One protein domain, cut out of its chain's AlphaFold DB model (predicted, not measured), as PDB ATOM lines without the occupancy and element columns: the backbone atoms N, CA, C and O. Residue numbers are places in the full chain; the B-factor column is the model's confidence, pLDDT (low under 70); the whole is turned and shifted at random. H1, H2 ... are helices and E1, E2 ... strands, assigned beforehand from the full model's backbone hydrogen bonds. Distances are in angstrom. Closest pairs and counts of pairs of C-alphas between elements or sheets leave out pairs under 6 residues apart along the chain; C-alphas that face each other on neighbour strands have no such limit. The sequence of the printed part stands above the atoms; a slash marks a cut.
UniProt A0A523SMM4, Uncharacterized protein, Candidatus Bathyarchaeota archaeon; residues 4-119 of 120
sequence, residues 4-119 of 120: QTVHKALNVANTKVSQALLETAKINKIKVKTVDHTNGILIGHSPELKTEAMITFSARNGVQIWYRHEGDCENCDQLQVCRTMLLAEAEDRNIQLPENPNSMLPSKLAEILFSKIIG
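What this domain is: This is residues 4 to 119 of the 120 residues of an uncharacterized protein of Candidatus Bathyarchaeota archaeon (UniProt A0A523SMM4). A twisted sheet of four strands has the long helix H1 over one face, and residues 4 to 9 of H1 stick out free of the rest. Over the opposite face H3 crosses the strands, and H2 packs beside H3, running the same way. The printed part has 116 residues, with three named helices and four named strands in the order H1 E1 E2 E3 E4 H2 H3; the sheet's order is E1, E2, E3, E4, antiparallel throughout, and the class is mixed, helices and strands. The whole is compact, with a radius of gyration of the C-alphas of 14.8 A, and spans 49 by 32 by 27 A, only just elongated.

Where its parts are: The sheet is made of E1, residues 31 to 36, E2, residues 41 to 46, E3, residues 51 to 58, and E4, residues 62 to 67. From first to last C-alpha they measure 15.0 A, 15.6 A, 22.8 A and 16.6 A. H1, residues 4 to 27, is 34.8 A long and begins with C-alpha 4 at (397.990, 129.725, 321.627). H2, residues 79 to 92, is 20.0 A long. H3, residues 106 to 118, is 17.9 A long and ends with C-alpha 118 at (369.299, 114.139, 319.194).

How they stand to each other: The strands form a meander, each the antiparallel neighbour of the one before, in the hairpins E1 and E2, E2 and E3, and E3 and E4. Within hydrogen-bond range are N 33 and O 43 at 2.8 A between E1 and E2, N 44 and O 53 at 2.8 A between E2 and E3, and N 56 and O 64 at 2.9 A between E3 and E4. H1 is on the sheet at a height of 8.2 A, over E2 and E3; on the local plane it stands at 29.9 degrees to E3, only just along the strands. The closest C-alphas of H1 and E2 are those of Leu 21 and Leu 42, 6.3 A apart. H3 is on the opposite face at a height of 9.2 A, only just over E3 and E4, with 3 of its C-alphas falling on each; on the local plane it runs across the strands at 84 degrees to E3. The closest C-alphas of H3 and E4 are those of Trp 66 and Ala 110, 7.4 A apart. H2 touches H3 at a shallow tilt of 26 degrees, the same way, with the closest C-alphas, of Arg 83 and Pro 106, 5.0 A apart. H2 and E4 are near each other, with 5 pairs of C-alphas within 10 A. H1 is apart from H2 and H3. In H1, H2 and H3 every O i to N i+4 pair is within hydrogen-bond range.

The domain as a whole: The two C-alphas farthest apart, of Gln 4 and Asn 75, are 51.5 A apart. The printed part has no cut. The links E4 to H2, 11 residues, and H2 to H3, 13 residues, are long. The mean pLDDT of the printed part is 91.3, and no printed residue is under 70.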
ATOM      1  N   GLN A   4     398.638 128.657 322.389       75.88
ATOM      2  CA  GLN A   4     397.990 129.725 321.627       75.88
ATOM      3  C   GLN A   4     397.851 129.384 320.132       75.88
ATOM      4  O   GLN A   4     396.802 129.635 319.541       75.88
ATOM      5  N   THR A   5     398.874 128.770 319.525       77.44
ATOM      6  CA  THR A   5     398.810 128.311 318.127       77.44
ATOM      7  C   THR A   5     397.777 127.196 317.944       77.44
ATOM      8  O   THR A   5     397.025 127.231 316.973       77.44
ATOM      9  N   VAL A   6     397.690 126.251 318.889       80.69
ATOM     10  CA  VAL A   6     396.705 125.151 318.855       80.69
ATOM     11  C   VAL A   6     395.275 125.687 318.952       80.69
ATOM     12  O   VAL A   6     394.438 125.341 318.123       80.69
ATOM     13  N   HIS A   7     395.006 126.603 319.889       80.94
ATOM     14  CA  HIS A   7     393.685 127.226 320.022       80.94
ATOM     15  C   HIS A   7     393.258 127.980 318.759       80.94
ATOM     16  O   HIS A   7     392.111 127.876 318.328       80.94
ATOM     17  N   LYS A   8     394.180 128.720 318.131       85.94
ATOM     18  CA  LYS A   8     393.872 129.456 316.899       85.94
ATOM     19  C   LYS A   8     393.554 128.512 315.736       85.94
ATOM     20  O   LYS A   8     392.607 128.770 314.998       85.94
ATOM     21  N   ALA A   9     394.316 127.428 315.584       87.88
ATOM     22  CA  ALA A   9     394.063 126.420 314.557       87.88
ATOM     23  C   ALA A   9     392.712 125.715 314.763       87.88
ATOM     24  O   ALA A   9     391.952 125.580 313.806       87.88
ATOM     25  N   LEU A  10     392.386 125.346 316.008       86.44
ATOM     26  CA  LEU A  10     391.103 124.731 316.357       86.44
ATOM     27  C   LEU A  10     389.924 125.657 316.033       86.44
ATOM     28  O   LEU A  10     388.957 125.226 315.412       86.44
ATOM     29  N   ASN A  11     390.028 126.942 316.373       88.44
ATOM     30  CA  ASN A  11     388.978 127.910 316.057       88.44
ATOM     31  C   ASN A  11     388.745 128.031 314.547       88.44
ATOM     32  O   ASN A  11     387.602 128.011 314.103       88.44
ATOM     33  N   VAL A  12     389.815 128.104 313.747       91.81
ATOM     34  CA  VAL A  12     389.696 128.154 312.280       91.81
ATOM     35  C   VAL A  12     389.046 126.882 311.733       91.81
ATOM     36  O   VAL A  12     388.203 126.973 310.840       91.81
ATOM     37  N   ALA A  13     389.408 125.709 312.261       88.75
ATOM     38  CA  ALA A  13     388.790 124.445 311.871       88.75
ATOM     39  C   ALA A  13     387.284 124.446 312.183       88.75
ATOM     40  O   ALA A  13     386.482 124.225 311.278       88.75
ATOM     41  N   ASN A  14     386.896 124.809 313.407       89.69
ATOM     42  CA  ASN A  14     385.495 124.881 313.826       89.69
ATOM     43  C   ASN A  14     384.682 125.877 312.986       89.69
ATOM     44  O   ASN A  14     383.545 125.589 312.614       89.69
ATOM     45  N   THR A  15     385.261 127.029 312.627       94.12
ATOM     46  CA  THR A  15     384.611 127.987 311.720       94.12
ATOM     47  C   THR A  15     384.354 127.374 310.346       94.12
ATOM     48  O   THR A  15     383.255 127.516 309.815       94.12
ATOM     49  N   LYS A  16     385.334 126.662 309.776       94.50
ATOM     50  CA  LYS A  16     385.176 126.006 308.470       94.50
ATOM     51  C   LYS A  16     384.149 124.877 308.506       94.50
ATOM     52  O   LYS A  16     383.356 124.773 307.576       94.50
ATOM     53  N   VAL A  17     384.133 124.074 309.571       94.81
ATOM     54  CA  VAL A  17     383.122 123.025 309.774       94.81
ATOM     55  C   VAL A  17     381.730 123.646 309.847       94.81
ATOM     56  O   VAL A  17     380.847 123.250 309.094       94.81
ATOM     57  N   SER A  18     381.549 124.678 310.674       95.94
ATOM     58  CA  SER A  18     380.276 125.399 310.782       95.94
ATOM     59  C   SER A  18     379.806 125.946 309.430       95.94
ATOM     60  O   SER A  18     378.659 125.740 309.035       95.94
ATOM     61  N   GLN A  19     380.709 126.571 308.667       97.25
ATOM     62  CA  GLN A  19     380.398 127.079 307.333       97.25
ATOM     63  C   GLN A  19     379.985 125.955 306.372       97.25
ATOM     64  O   GLN A  19     378.993 126.098 305.666       97.25
ATOM     65  N   ALA A  20     380.702 124.828 306.366       97.00
ATOM     66  CA  ALA A  20     380.374 123.690 305.513       97.00
ATOM     67  C   ALA A  20     378.984 123.113 305.830       97.00
ATOM     68  O   ALA A  20     378.206 122.847 304.912       97.00
ATOM     69  N   LEU A  21     378.640 122.981 307.116       97.88
ATOM     70  CA  LEU A  21     377.318 122.521 307.553       97.88
ATOM     71  C   LEU A  21     376.211 123.485 307.097       97.88
ATOM     72  O   LEU A  21     375.219 123.058 306.507       97.88
ATOM     73  N   LEU A  22     376.394 124.788 307.331       98.31
ATOM     74  CA  LEU A  22     375.407 125.819 306.995       98.31
ATOM     75  C   LEU A  22     375.193 125.965 305.485       98.31
ATOM     76  O   LEU A  22     374.049 126.047 305.035       98.31
ATOM     77  N   GLU A  23     376.263 125.964 304.688       98.12
ATOM     78  CA  GLU A  23     376.144 126.030 303.227       98.12
ATOM     79  C   GLU A  23     375.492 124.763 302.664       98.12
ATOM     80  O   GLU A  23     374.634 124.854 301.785       98.12
ATOM     81  N   THR A  24     375.802 123.589 303.222       98.00
ATOM     82  CA  THR A  24     375.136 122.336 302.831       98.00
ATOM     83  C   THR A  24     373.644 122.384 303.150       98.00
ATOM     84  O   THR A  24     372.830 122.015 302.302       98.00
ATOM     85  N   ALA A  25     373.259 122.899 304.324       98.12
ATOM     86  CA  ALA A  25     371.853 123.093 304.667       98.12
ATOM     87  C   ALA A  25     371.159 124.037 303.678       98.12
ATOM     88  O   ALA A  25     370.072 123.735 303.189       98.12
ATOM     89  N   LYS A  26     371.809 125.151 303.330       98.06
ATOM     90  CA  LYS A  26     371.283 126.148 302.394       98.06
ATOM     91  C   LYS A  26     371.081 125.581 300.987       98.06
ATOM     92  O   LYS A  26     369.999 125.753 300.428       98.06
ATOM     93  N   ILE A  27     372.084 124.896 300.428       97.75
ATOM     94  CA  ILE A  27     372.017 124.293 299.084       97.75
ATOM     95  C   ILE A  27     370.895 123.248 299.015       97.75
ATOM     96  O   ILE A  27     370.152 123.210 298.037       97.75
ATOM     97  N   ASN A  28     370.715 122.466 300.083       96.69
ATOM     98  CA  ASN A  28     369.693 121.420 300.171       96.69
ATOM     99  C   ASN A  28     368.351 121.908 300.752       96.69
ATOM    100  O   ASN A  28     367.497 121.092 301.095       96.69
ATOM    101  N   LYS A  29     368.153 123.230 300.885       97.00
ATOM    102  CA  LYS A  29     366.922 123.859 301.409       97.00
ATOM    103  C   LYS A  29     366.476 123.322 302.779       97.00
ATOM    104  O   LYS A  29     365.285 123.327 303.101       97.00
ATOM    105  N   ILE A  30     367.422 122.897 303.610       98.25
ATOM    106  CA  ILE A  30     367.163 122.485 304.986       98.25
ATOM    107  C   ILE A  30     366.990 123.730 305.851       98.25
ATOM    108  O   ILE A  30     367.877 124.578 305.958       98.25
ATOM    109  N   LYS A  31     365.845 123.814 306.528       98.12
ATOM    110  CA  LYS A  31     365.610 124.800 307.581       98.12
ATOM    111  C   LYS A  31     366.363 124.366 308.833       98.12
ATOM    112  O   LYS A  31     365.978 123.392 309.476       98.12
ATOM    113  N   VAL A  32     367.443 125.075 309.148       97.94
ATOM    114  CA  VAL A  32     368.298 124.798 310.309       97.94
ATOM    115  C   VAL A  32     367.494 124.934 311.605       97.94
ATOM    116  O   VAL A  32     366.799 125.930 311.796       97.94
ATOM    117  N   LYS A  33     367.603 123.937 312.489       96.19
ATOM    118  CA  LYS A  33     367.069 123.967 313.857       96.19
ATOM    119  C   LYS A  33     368.186 124.229 314.864       96.19
ATOM    120  O   LYS A  33     368.082 125.149 315.668       96.19
ATOM    121  N   THR A  34     369.254 123.438 314.804       95.31
ATOM    122  CA  THR A  34     370.397 123.522 315.722       95.31
ATOM    123  C   THR A  34     371.705 123.239 314.989       95.31
ATOM    124  O   THR A  34     371.726 122.547 313.969       95.31
ATOM    125  N   VAL A  35     372.805 123.791 315.506       95.19
ATOM    126  CA  VAL A  35     374.163 123.565 314.993       95.19
ATOM    127  C   VAL A  35     375.094 123.299 316.168       95.19
ATOM    128  O   VAL A  35     375.283 124.165 317.020       95.19
ATOM    129  N   ASP A  36     375.716 122.128 316.174       92.56
ATOM    130  CA  ASP A  36     376.828 121.768 317.045       92.56
ATOM    131  C   ASP A  36     378.099 121.654 316.200       92.56
ATOM    132  O   ASP A  36     378.477 120.599 315.691       92.56
ATOM    133  N   HIS A  37     378.773 122.786 316.029       88.25
ATOM    134  CA  HIS A  37     380.002 122.867 315.243       88.25
ATOM    135  C   HIS A  37     381.184 122.145 315.904       88.25
ATOM    136  O   HIS A  37     382.145 121.828 315.208       88.25
ATOM    137  N   THR A  38     381.124 121.886 317.216       87.12
ATOM    138  CA  THR A  38     382.180 121.165 317.941       87.12
ATOM    139  C   THR A  38     382.138 119.684 317.591       87.12
ATOM    140  O   THR A  38     383.178 119.088 317.334       87.12
ATOM    141  N   ASN A  39     380.933 119.115 317.510       90.12
ATOM    142  CA  ASN A  39     380.728 117.721 317.112       90.12
ATOM    143  C   ASN A  39     380.491 117.543 315.602       90.12
ATOM    144  O   ASN A  39     380.296 116.420 315.131       90.12
ATOM    145  N   GLY A  40     380.499 118.639 314.835       94.31
ATOM    146  CA  GLY A  40     380.280 118.626 313.392       94.31
ATOM    147  C   GLY A  40     378.871 118.169 313.012       94.31
ATOM    148  O   GLY A  40     378.730 117.354 312.107       94.31
ATOM    149  N   ILE A  41     377.839 118.639 313.711       95.19
ATOM    150  CA  ILE A  41     376.446 118.227 313.502       95.19
ATOM    151  C   ILE A  41     375.571 119.455 313.261       95.19
ATOM    152  O   ILE A  41     375.681 120.467 313.951       95.19
ATOM    153  N   LEU A  42     374.657 119.359 312.304       97.00
ATOM    154  CA  LEU A  42     373.554 120.295 312.128       97.00
ATOM    155  C   LEU A  42     372.260 119.504 311.995       97.00
ATOM    156  O   LEU A  42     372.163 118.618 311.151       97.00
ATOM    157  N   ILE A  43     371.257 119.852 312.799       96.06
ATOM    158  CA  ILE A  43     369.910 119.286 312.698       96.06
ATOM    159  C   ILE A  43     368.995 120.321 312.062       96.06
ATOM    160  O   ILE A  43     369.037 121.513 312.385       96.06
ATOM    161  N   GLY A  44     368.150 119.874 311.147       96.56
ATOM    162  CA  GLY A  44     367.199 120.725 310.460       96.56
ATOM    163  C   GLY A  44     365.973 119.970 309.975       96.56
ATOM    164  O   GLY A  44     365.769 118.796 310.267       96.56
ATOM    165  N   HIS A  45     365.125 120.673 309.239       96.81
ATOM    166  CA  HIS A  45     363.938 120.115 308.607       96.81
ATOM    167  C   HIS A  45     363.968 120.393 307.109       96.81
ATOM    168  O   HIS A  45     364.162 121.541 306.705       96.81
ATOM    169  N   SER A  46     363.754 119.360 306.297       96.44
ATOM    170  CA  SER A  46     363.547 119.481 304.857       96.44
ATOM    171  C   SER A  46     362.064 119.730 304.575       96.44
ATOM    172  O   SER A  46     361.259 118.815 304.753       96.44
ATOM    173  N   PRO A  47     361.667 120.935 304.120       95.12
ATOM    174  CA  PRO A  47     360.267 121.219 303.803       95.12
ATOM    175  C   PRO A  47     359.762 120.409 302.605       95.12
ATOM    176  O   PRO A  47     358.579 120.095 302.532       95.12
ATOM    177  N   GLU A  48     360.659 120.088 301.668       92.75
ATOM    178  CA  GLU A  48     360.352 119.345 300.444       92.75
ATOM    179  C   GLU A  48     360.026 117.882 300.746       92.75
ATOM    180  O   GLU A  48     358.991 117.375 300.318       92.75
ATOM    181  N   LEU A  49     360.858 117.239 301.567       91.25
ATOM    182  CA  LEU A  49     360.666 115.846 301.981       91.25
ATOM    183  C   LEU A  49     359.772 115.707 303.221       91.25
ATOM    184  O   LEU A  49     359.460 114.594 303.629       91.25
ATOM    185  N   LYS A  50     359.370 116.830 303.830       93.44
ATOM    186  CA  LYS A  50     358.557 116.897 305.055       93.44
ATOM    187  C   LYS A  50     359.121 116.045 306.199       93.44
ATOM    188  O   LYS A  50     358.363 115.486 306.985       93.44
ATOM    189  N   THR A  51     360.445 115.984 306.321       92.31
ATOM    190  CA  THR A  51     361.127 115.195 307.356       92.31
ATOM    191  C   THR A  51     362.320 115.933 307.963       92.31
ATOM    192  O   THR A  51     362.779 116.956 307.446       92.31
ATOM    193  N   GLU A  52     362.796 115.455 309.107       93.69
ATOM    194  CA  GLU A  52     364.038 115.911 309.718       93.69
ATOM    195  C   GLU A  52     365.252 115.484 308.896       93.69
ATOM    196  O   GLU A  52     365.265 114.441 308.241       93.69
ATOM    197  N   ALA A  53     366.281 116.319 308.930       94.38
ATOM    198  CA  ALA A  53     367.553 116.049 308.295       94.38
ATOM    199  C   ALA A  53     368.686 116.330 309.277       94.38
ATOM    200  O   ALA A  53     368.632 117.294 310.045       94.38
ATOM    201  N   MET A  54     369.722 115.508 309.211       94.56
ATOM    202  CA  MET A  54     370.968 115.687 309.936       94.56
ATOM    203  C   MET A  54     372.090 115.826 308.925       94.56
ATOM    204  O   MET A  54     372.249 114.990 308.041       94.56
ATOM    205  N   ILE A  55     372.877 116.880 309.068       96.06
ATOM    206  CA  ILE A  55     374.113 117.059 308.322       96.06
ATOM    207  C   ILE A  55     375.252 116.770 309.286       96.06
ATOM    208  O   ILE A  55     375.333 117.390 310.348       96.06
ATOM    209  N   THR A  56     376.118 115.831 308.924       95.06
ATOM    210  CA  THR A  56     377.302 115.480 309.706       95.06
ATOM    211  C   THR A  56     378.562 115.895 308.969       95.06
ATOM    212  O   THR A  56     378.624 115.857 307.744       95.06
ATOM    213  N   PHE A  57     379.583 116.280 309.723       95.00
ATOM    214  CA  PHE A  57     380.955 116.382 309.263       95.00
ATOM    215  C   PHE A  57     381.824 115.443 310.099       95.00
ATOM    216  O   PHE A  57     381.816 115.522 311.328       95.00
ATOM    217  N   SER A  58     382.603 114.601 309.428       91.19
ATOM    218  CA  SER A  58     383.685 113.824 310.032       91.19
ATOM    219  C   SER A  58     384.927 113.891 309.147       91.19
ATOM    220  O   SER A  58     384.846 114.099 307.934       91.19
ATOM    221  N   ALA A  59     386.107 113.713 309.744       88.44
ATOM    222  CA  ALA A  59     387.352 113.689 308.978       88.44
ATOM    223  C   ALA A  59     387.389 112.520 307.976       88.44
ATOM    224  O   ALA A  59     388.041 112.630 306.940       88.44
ATOM    225  N   ARG A  60     386.680 111.422 308.282       90.06
ATOM    226  CA  ARG A  60     386.629 110.214 307.455       90.06
ATOM    227  C   ARG A  60     385.643 110.338 306.292       90.06
ATOM    228  O   ARG A  60     386.002 109.992 305.171       90.06
ATOM    229  N   ASN A  61     384.432 110.845 306.542       90.56
ATOM    230  CA  ASN A  61     383.347 110.847 305.551       90.56
ATOM    231  C   ASN A  61     383.097 112.218 304.904       90.56
ATOM    232  O   ASN A  61     382.283 112.324 303.984       90.56
ATOM    233  N   GLY A  62     383.775 113.274 305.364       92.69
ATOM    234  CA  GLY A  62     383.496 114.640 304.932       92.69
ATOM    235  C   GLY A  62     382.112 115.097 305.390       92.69
ATOM    236  O   GLY A  62     381.659 114.715 306.467       92.69
ATOM    237  N   VAL A  63     381.452 115.935 304.585       95.00
ATOM    238  CA  VAL A  63     380.074 116.367 304.858       95.00
ATOM    239  C   VAL A  63     379.091 115.349 304.285       95.00
ATOM    240  O   VAL A  63     379.133 115.072 303.089       95.00
ATOM    241  N   GLN A  64     378.189 114.840 305.120       93.69
ATOM    242  CA  GLN A  64     377.115 113.926 304.735       93.69
ATOM    243  C   GLN A  64     375.759 114.482 305.156       93.69
ATOM    244  O   GLN A  64     375.658 115.239 306.121       93.69
ATOM    245  N   ILE A  65     374.716 114.096 304.424       93.00
ATOM    246  CA  ILE A  65     373.326 114.443 304.713       93.00
ATOM    247  C   ILE A  65     372.527 113.165 304.915       93.00
ATOM    248  O   ILE A  65     372.560 112.248 304.099       93.00
ATOM    249  N   TRP A  66     371.781 113.131 306.004       91.00
ATOM    250  CA  TRP A  66     370.907 112.032 306.353       91.00
ATOM    251  C   TRP A  66     369.502 112.586 306.512       91.00
ATOM    252  O   TRP A  66     369.314 113.640 307.117       91.00
ATOM    253  N   TYR A  67     368.514 111.886 305.976       89.25
ATOM    254  CA  TYR A  67     367.112 112.236 306.143       89.25
ATOM    255  C   TYR A  67     366.437 111.174 307.002       89.25
ATOM    256  O   TYR A  67     366.647 109.980 306.794       89.25
ATOM    257  N   ARG A  68     365.613 111.610 307.954       87.25
ATOM    258  CA  ARG A  68     364.885 110.731 308.870       87.25
ATOM    259  C   ARG A  68     363.661 110.139 308.169       87.25
ATOM    260  O   ARG A  68     362.527 110.547 308.408       87.25
ATOM    261  N   HIS A  69     363.876 109.247 307.212       80.31
ATOM    262  CA  HIS A  69     362.794 108.536 306.538       80.31
ATOM    263  C   HIS A  69     363.095 107.045 306.450       80.31
ATOM    264  O   HIS A  69     364.248 106.623 306.345       80.31
ATOM    265  N   GLU A  70     362.038 106.237 306.430       71.75
ATOM    266  CA  GLU A  70     362.168 104.857 305.989       71.75
ATOM    267  C   GLU A  70     362.396 104.872 304.474       71.75
ATOM    268  O   GLU A  70     361.604 105.416 303.706       71.75
ATOM    269  N   GLY A  71     363.561 104.392 304.047       74.25
ATOM    270  CA  GLY A  71     363.891 104.179 302.642       74.25
ATOM    271  C   GLY A  71     363.852 102.693 302.315       74.25
ATOM    272  O   GLY A  71     364.131 101.865 303.188       74.25
ATOM    273  N   ASP A  72     363.564 102.360 301.058       81.69
ATOM    274  CA  ASP A  72     363.753 101.006 300.535       81.69
ATOM    275  C   ASP A  72     365.251 100.740 300.331       81.69
ATOM    276  O   ASP A  72     365.798 100.821 299.231       81.69
ATOM    277  N   CYS A  73     365.954 100.511 301.441       85.19
ATOM    278  CA  CYS A  73     367.372 100.201 301.399       85.19
ATOM    279  C   CYS A  73     367.639  98.812 300.814       85.19
ATOM    280  O   CYS A  73     368.733  98.610 300.302       85.19
ATOM    281  N   GLU A  74     366.689  97.874 300.886       85.88
ATOM    282  CA  GLU A  74     366.872  96.497 300.403       85.88
ATOM    283  C   GLU A  74     367.144  96.456 298.899       85.88
ATOM    284  O   GLU A  74     368.019  95.715 298.457       85.88
ATOM    285  N   ASN A  75     366.465  97.316 298.135       88.19
ATOM    286  CA  ASN A  75     366.638  97.434 296.687       88.19
ATOM    287  C   ASN A  75     367.573  98.588 296.271       88.19
ATOM    288  O   ASN A  75     367.613  98.967 295.100       88.19
ATOM    289  N   CYS A  76     368.326  99.164 297.213       88.44
ATOM    290  CA  CYS A  76     369.209 100.299 296.959       88.44
ATOM    291  C   CYS A  76     370.612  99.843 296.526       88.44
ATOM    292  O   CYS A  76     371.315  99.139 297.253       88.44
ATOM    293  N   ASP A  77     371.067 100.326 295.372       92.12
ATOM    294  CA  ASP A  77     372.413 100.102 294.831       92.12
ATOM    295  C   ASP A  77     373.528 100.684 295.724       92.12
ATOM    296  O   ASP A  77     374.654 100.185 295.729       92.12
ATOM    297  N   GLN A  78     373.204 101.696 296.534       90.81
ATOM    298  CA  GLN A  78     374.122 102.336 297.480       90.81
ATOM    299  C   GLN A  78     374.126 101.695 298.878       90.81
ATOM    300  O   GLN A  78     374.784 102.215 299.780       90.81
ATOM    301  N   LEU A  79     373.436 100.564 299.094       92.00
ATOM    302  CA  LEU A  79     373.272  99.963 300.426       92.00
ATOM    303  C   LEU A  79     374.603  99.789 301.171       92.00
ATOM    304  O   LEU A  79     374.707 100.193 302.331       92.00
ATOM    305  N   GLN A  80     375.622  99.208 300.528       93.19
ATOM    306  CA  GLN A  80     376.908  98.958 301.195       93.19
ATOM    307  C   GLN A  80     377.648 100.259 301.508       93.19
ATOM    308  O   GLN A  80     378.217 100.389 302.587       93.19
ATOM    309  N   VAL A  81     377.586 101.239 300.606       92.62
ATOM    310  CA  VAL A  81     378.221 102.550 300.786       92.62
ATOM    311  C   VAL A  81     377.603 103.274 301.981       92.62
ATOM    312  O   VAL A  81     378.320 103.661 302.905       92.62
ATOM    313  N   CYS A  82     376.271 103.372 302.018       91.44
ATOM    314  CA  CYS A  82     375.548 103.986 303.128       91.44
ATOM    315  C   CYS A  82     375.836 103.267 304.448       91.44
ATOM    316  O   CYS A  82     376.095 103.914 305.461       91.44
ATOM    317  N   ARG A  83     375.847 101.928 304.441       93.31
ATOM    318  CA  ARG A  83     376.181 101.131 305.625       93.31
ATOM    319  C   ARG A  83     377.579 101.458 306.139       93.31
ATOM    320  O   ARG A  83     377.726 101.755 307.318       93.31
ATOM    321  N   THR A  84     378.593 101.427 305.278       94.38
ATOM    322  CA  THR A  84     379.975 101.719 305.673       94.38
ATOM    323  C   THR A  84     380.108 103.124 306.258       94.38
ATOM    324  O   THR A  84     380.748 103.285 307.296       94.38
ATOM    325  N   MET A  85     379.466 104.124 305.649       93.38
ATOM    326  CA  MET A  85     379.485 105.499 306.157       93.38
ATOM    327  C   MET A  85     378.825 105.613 307.537       93.38
ATOM    328  O   MET A  85     379.400 106.221 308.435       93.38
ATOM    329  N   LEU A  86     377.657 104.996 307.737       92.44
ATOM    330  CA  LEU A  86     376.942 105.033 309.019       92.44
ATOM    331  C   LEU A  86     377.714 104.314 310.132       92.44
ATOM    332  O   LEU A  86     377.791 104.815 311.251       92.44
ATOM    333  N   LEU A  87     378.332 103.172 309.830       94.50
ATOM    334  CA  LEU A  87     379.182 102.463 310.792       94.50
ATOM    335  C   LEU A  87     380.401 103.305 311.185       94.50
ATOM    336  O   LEU A  87     380.729 103.384 312.367       94.50
ATOM    337  N   ALA A  88     381.031 103.974 310.216       93.88
ATOM    338  CA  ALA A  88     382.126 104.900 310.482       93.88
ATOM    339  C   ALA A  88     381.686 106.100 311.335       93.88
ATOM    340  O   ALA A  88     382.395 106.465 312.265       93.88
ATOM    341  N   GLU A  89     380.516 106.692 311.066       92.44
ATOM    342  CA  GLU A  89     379.983 107.778 311.901       92.44
ATOM    343  C   GLU A  89     379.718 107.317 313.339       92.44
ATOM    344  O   GLU A  89     380.003 108.058 314.278       92.44
ATOM    345  N   ALA A  90     379.196 106.101 313.534       92.62
ATOM    346  CA  ALA A  90     378.985 105.547 314.868       92.62
ATOM    347  C   ALA A  90     380.309 105.350 315.616       92.62
ATOM    348  O   ALA A  90     380.420 105.743 316.777       92.62
ATOM    349  N   GLU A  91     381.316 104.792 314.939       93.50
ATOM    350  CA  GLU A  91     382.658 104.590 315.489       93.50
ATOM    351  C   GLU A  91     383.313 105.923 315.871       93.50
ATOM    352  O   GLU A  91     383.713 106.104 317.023       93.50
ATOM    353  N   ASP A  92     383.347 106.889 314.948       90.44
ATOM    354  CA  ASP A  92     383.963 108.205 315.157       90.44
ATOM    355  C   ASP A  92     383.310 108.970 316.326       90.44
ATOM    356  O   ASP A  92     383.954 109.785 316.991       90.44
ATOM    357  N   ARG A  93     382.031 108.691 316.611       88.81
ATOM    358  CA  ARG A  93     381.245 109.326 317.680       88.81
ATOM    359  C   ARG A  93     381.145 108.484 318.953       88.81
ATOM    360  O   ARG A  93     380.491 108.912 319.900       88.81
ATOM    361  N   ASN A  94     381.797 107.320 319.004       91.69
ATOM    362  CA  ASN A  94     381.704 106.351 320.105       91.69
ATOM    363  C   ASN A  94     380.252 105.939 320.440       91.69
ATOM    364  O   ASN A  94     379.911 105.691 321.598       91.69
ATOM    365  N   ILE A  95     379.384 105.864 319.428       92.25
ATOM    366  CA  ILE A  95     377.998 105.419 319.577       92.25
ATOM    367  C   ILE A  95     377.965 103.891 319.531       92.25
ATOM    368  O   ILE A  95     378.351 103.266 318.546       92.25
ATOM    369  N   GLN A  96     377.472 103.283 320.611       90.94
ATOM    370  CA  GLN A  96     377.275 101.837 320.705       90.94
ATOM    371  C   GLN A  96     376.092 101.416 319.822       90.94
ATOM    372  O   GLN A  96     374.956 101.837 320.058       90.94
ATOM    373  N   LEU A  97     376.365 100.585 318.817       90.62
ATOM    374  CA  LEU A  97     375.350  99.980 317.956       90.62
ATOM    375  C   LEU A  97     374.918  98.600 318.492       90.62
ATOM    376  O   LEU A  97     375.683  97.970 319.224       90.62
ATOM    377  N   PRO A  98     373.714  98.110 318.131       89.56
ATOM    378  CA  PRO A  98     373.255  96.763 318.477       89.56
ATOM    379  C   PRO A  98     374.153  95.655 317.915       89.56
ATOM    380  O   PRO A  98     374.986  95.891 317.038       89.56
ATOM    381  N   GLU A  99     373.936  94.422 318.377       87.81
ATOM    382  CA  GLU A  99     374.636  93.247 317.852       87.81
ATOM    383  C   GLU A  99     374.416  93.077 316.336       87.81
ATOM    384  O   GLU A  99     373.314  93.252 315.819       87.81
ATOM    385  N   ASN A 100     375.480  92.689 315.626       89.25
ATOM    386  CA  ASN A 100     375.511  92.481 314.172       89.25
ATOM    387  C   ASN A 100     375.113  93.706 313.316       89.25
ATOM    388  O   ASN A 100     374.323  93.571 312.375       89.25
ATOM    389  N   PRO A 101     375.717  94.891 313.533       88.62
ATOM    390  CA  PRO A 101     375.328  96.108 312.818       88.62
ATOM    391  C   PRO A 101     375.631  96.031 311.308       88.62
ATOM    392  O   PRO A 101     374.962  96.670 310.500       88.62
ATOM    393  N   ASN A 102     376.568  95.168 310.897       89.94
ATOM    394  CA  ASN A 102     376.884  94.890 309.490       89.94
ATOM    395  C   ASN A 102     375.737  94.221 308.714       89.94
ATOM    396  O   ASN A 102     375.707  94.290 307.486       89.94
ATOM    397  N   SER A 103     374.800  93.583 309.413       90.12
ATOM    398  CA  SER A 103     373.630  92.936 308.810       90.12
ATOM    399  C   SER A 103     372.407  93.852 308.782       90.12
ATOM    400  O   SER A 103     371.402  93.513 308.163       90.12
ATOM    401  N   MET A 104     372.474  95.020 309.429       91.12
ATOM    402  CA  MET A 104     371.363  95.964 309.484       91.12
ATOM    403  C   MET A 104     371.222  96.749 308.175       91.12
ATOM    404  O   MET A 104     372.184  96.968 307.422       91.12
ATOM    405  N   LEU A 105     369.994  97.192 307.909       91.38
ATOM    406  CA  LEU A 105     369.717  98.136 306.833       91.38
ATOM    407  C   LEU A 105     370.241  99.531 307.208       91.38
ATOM    408  O   LEU A 105     370.077  99.945 308.361       91.38
ATOM    409  N   PRO A 106     370.812 100.285 306.249       91.12
ATOM    410  CA  PRO A 106     371.235 101.665 306.463       91.12
ATOM    411  C   PRO A 106     370.160 102.553 307.098       91.12
ATOM    412  O   PRO A 106     370.473 103.313 308.003       91.12
ATOM    413  N   SER A 107     368.891 102.418 306.709       88.44
ATOM    414  CA  SER A 107     367.786 103.185 307.308       88.44
ATOM    415  C   SER A 107     367.650 102.957 308.817       88.44
ATOM    416  O   SER A 107     367.467 103.910 309.571       88.44
ATOM    417  N   LYS A 108     367.807 101.714 309.287       90.00
ATOM    418  CA  LYS A 108     367.760 101.386 310.722       90.00
ATOM    419  C   LYS A 108     369.008 101.868 311.465       90.00
ATOM    420  O   LYS A 108     368.888 102.347 312.587       90.00
ATOM    421  N   LEU A 109     370.189 101.780 310.845       91.06
ATOM    422  CA  LEU A 109     371.426 102.338 311.410       91.06
ATOM    423  C   LEU A 109     371.350 103.865 311.538       91.06
ATOM    424  O   LEU A 109     371.735 104.414 312.568       91.06
ATOM    425  N   ALA A 110     370.825 104.536 310.511       89.38
ATOM    426  CA  ALA A 110     370.608 105.972 310.520       89.38
ATOM    427  C   ALA A 110     369.655 106.364 311.651       89.38
ATOM    428  O   ALA A 110     370.024 107.216 312.449       89.38
ATOM    429  N   GLU A 111     368.500 105.707 311.796       89.19
ATOM    430  CA  GLU A 111     367.558 106.027 312.881       89.19
ATOM    431  C   GLU A 111     368.216 105.931 314.266       89.19
ATOM    432  O   GLU A 111     368.094 106.850 315.068       89.19
ATOM    433  N   ILE A 112     369.000 104.878 314.525       90.56
ATOM    434  CA  ILE A 112     369.727 104.732 315.797       90.56
ATOM    435  C   ILE A 112     370.706 105.889 316.013       90.56
ATOM    436  O   ILE A 112     370.761 106.452 317.108       90.56
ATOM    437  N   LEU A 113     371.476 106.254 314.985       89.69
ATOM    438  CA  LEU A 113     372.396 107.388 315.049       89.69
ATOM    439  C   LEU A 113     371.658 108.695 315.338       89.69
ATOM    440  O   LEU A 113     372.077 109.441 316.222       89.69
ATOM    441  N   PHE A 114     370.553 108.951 314.639       89.69
ATOM    442  CA  PHE A 114     369.708 110.120 314.855       89.69
ATOM    443  C   PHE A 114     369.213 110.192 316.295       89.69
ATOM    444  O   PHE A 114     369.454 111.203 316.952       89.69
ATOM    445  N   SER A 115     368.582 109.130 316.808       90.06
ATOM    446  CA  SER A 115     368.055 109.115 318.177       90.06
ATOM    447  C   SER A 115     369.163 109.365 319.200       90.06
ATOM    448  O   SER A 115     369.008 110.195 320.091       90.06
ATOM    449  N   LYS A 116     370.337 108.739 319.030       90.75
ATOM    450  CA  LYS A 116     371.479 108.929 319.940       90.75
ATOM    451  C   LYS A 116     372.064 110.338 319.899       90.75
ATOM    452  O   LYS A 116     372.487 110.836 320.938       90.75
ATOM    453  N   ILE A 117     372.100 110.966 318.726       87.38
ATOM    454  CA  ILE A 117     372.635 112.319 318.544       87.38
ATOM    455  C   ILE A 117     371.650 113.382 319.044       87.38
ATOM    456  O   ILE A 117     372.068 114.365 319.651       87.38
ATOM    457  N   ILE A 118     370.353 113.197 318.792       84.31
ATOM    458  CA  ILE A 118     369.299 114.139 319.194       84.31
ATOM    459  C   ILE A 118     368.935 113.967 320.681       84.31
ATOM    460  O   ILE A 118     368.484 114.923 321.310       84.31
ATOM    461  N   GLY A 119     369.209 112.798 321.268       81.31
ATOM    462  CA  GLY A 119     368.931 112.493 322.674       81.31
ATOM    463  C   GLY A 119     367.518 111.957 322.922       81.31
ATOM    464  O   GLY A 119     366.953 112.228 323.980       81.31
TER     465      GLY A 119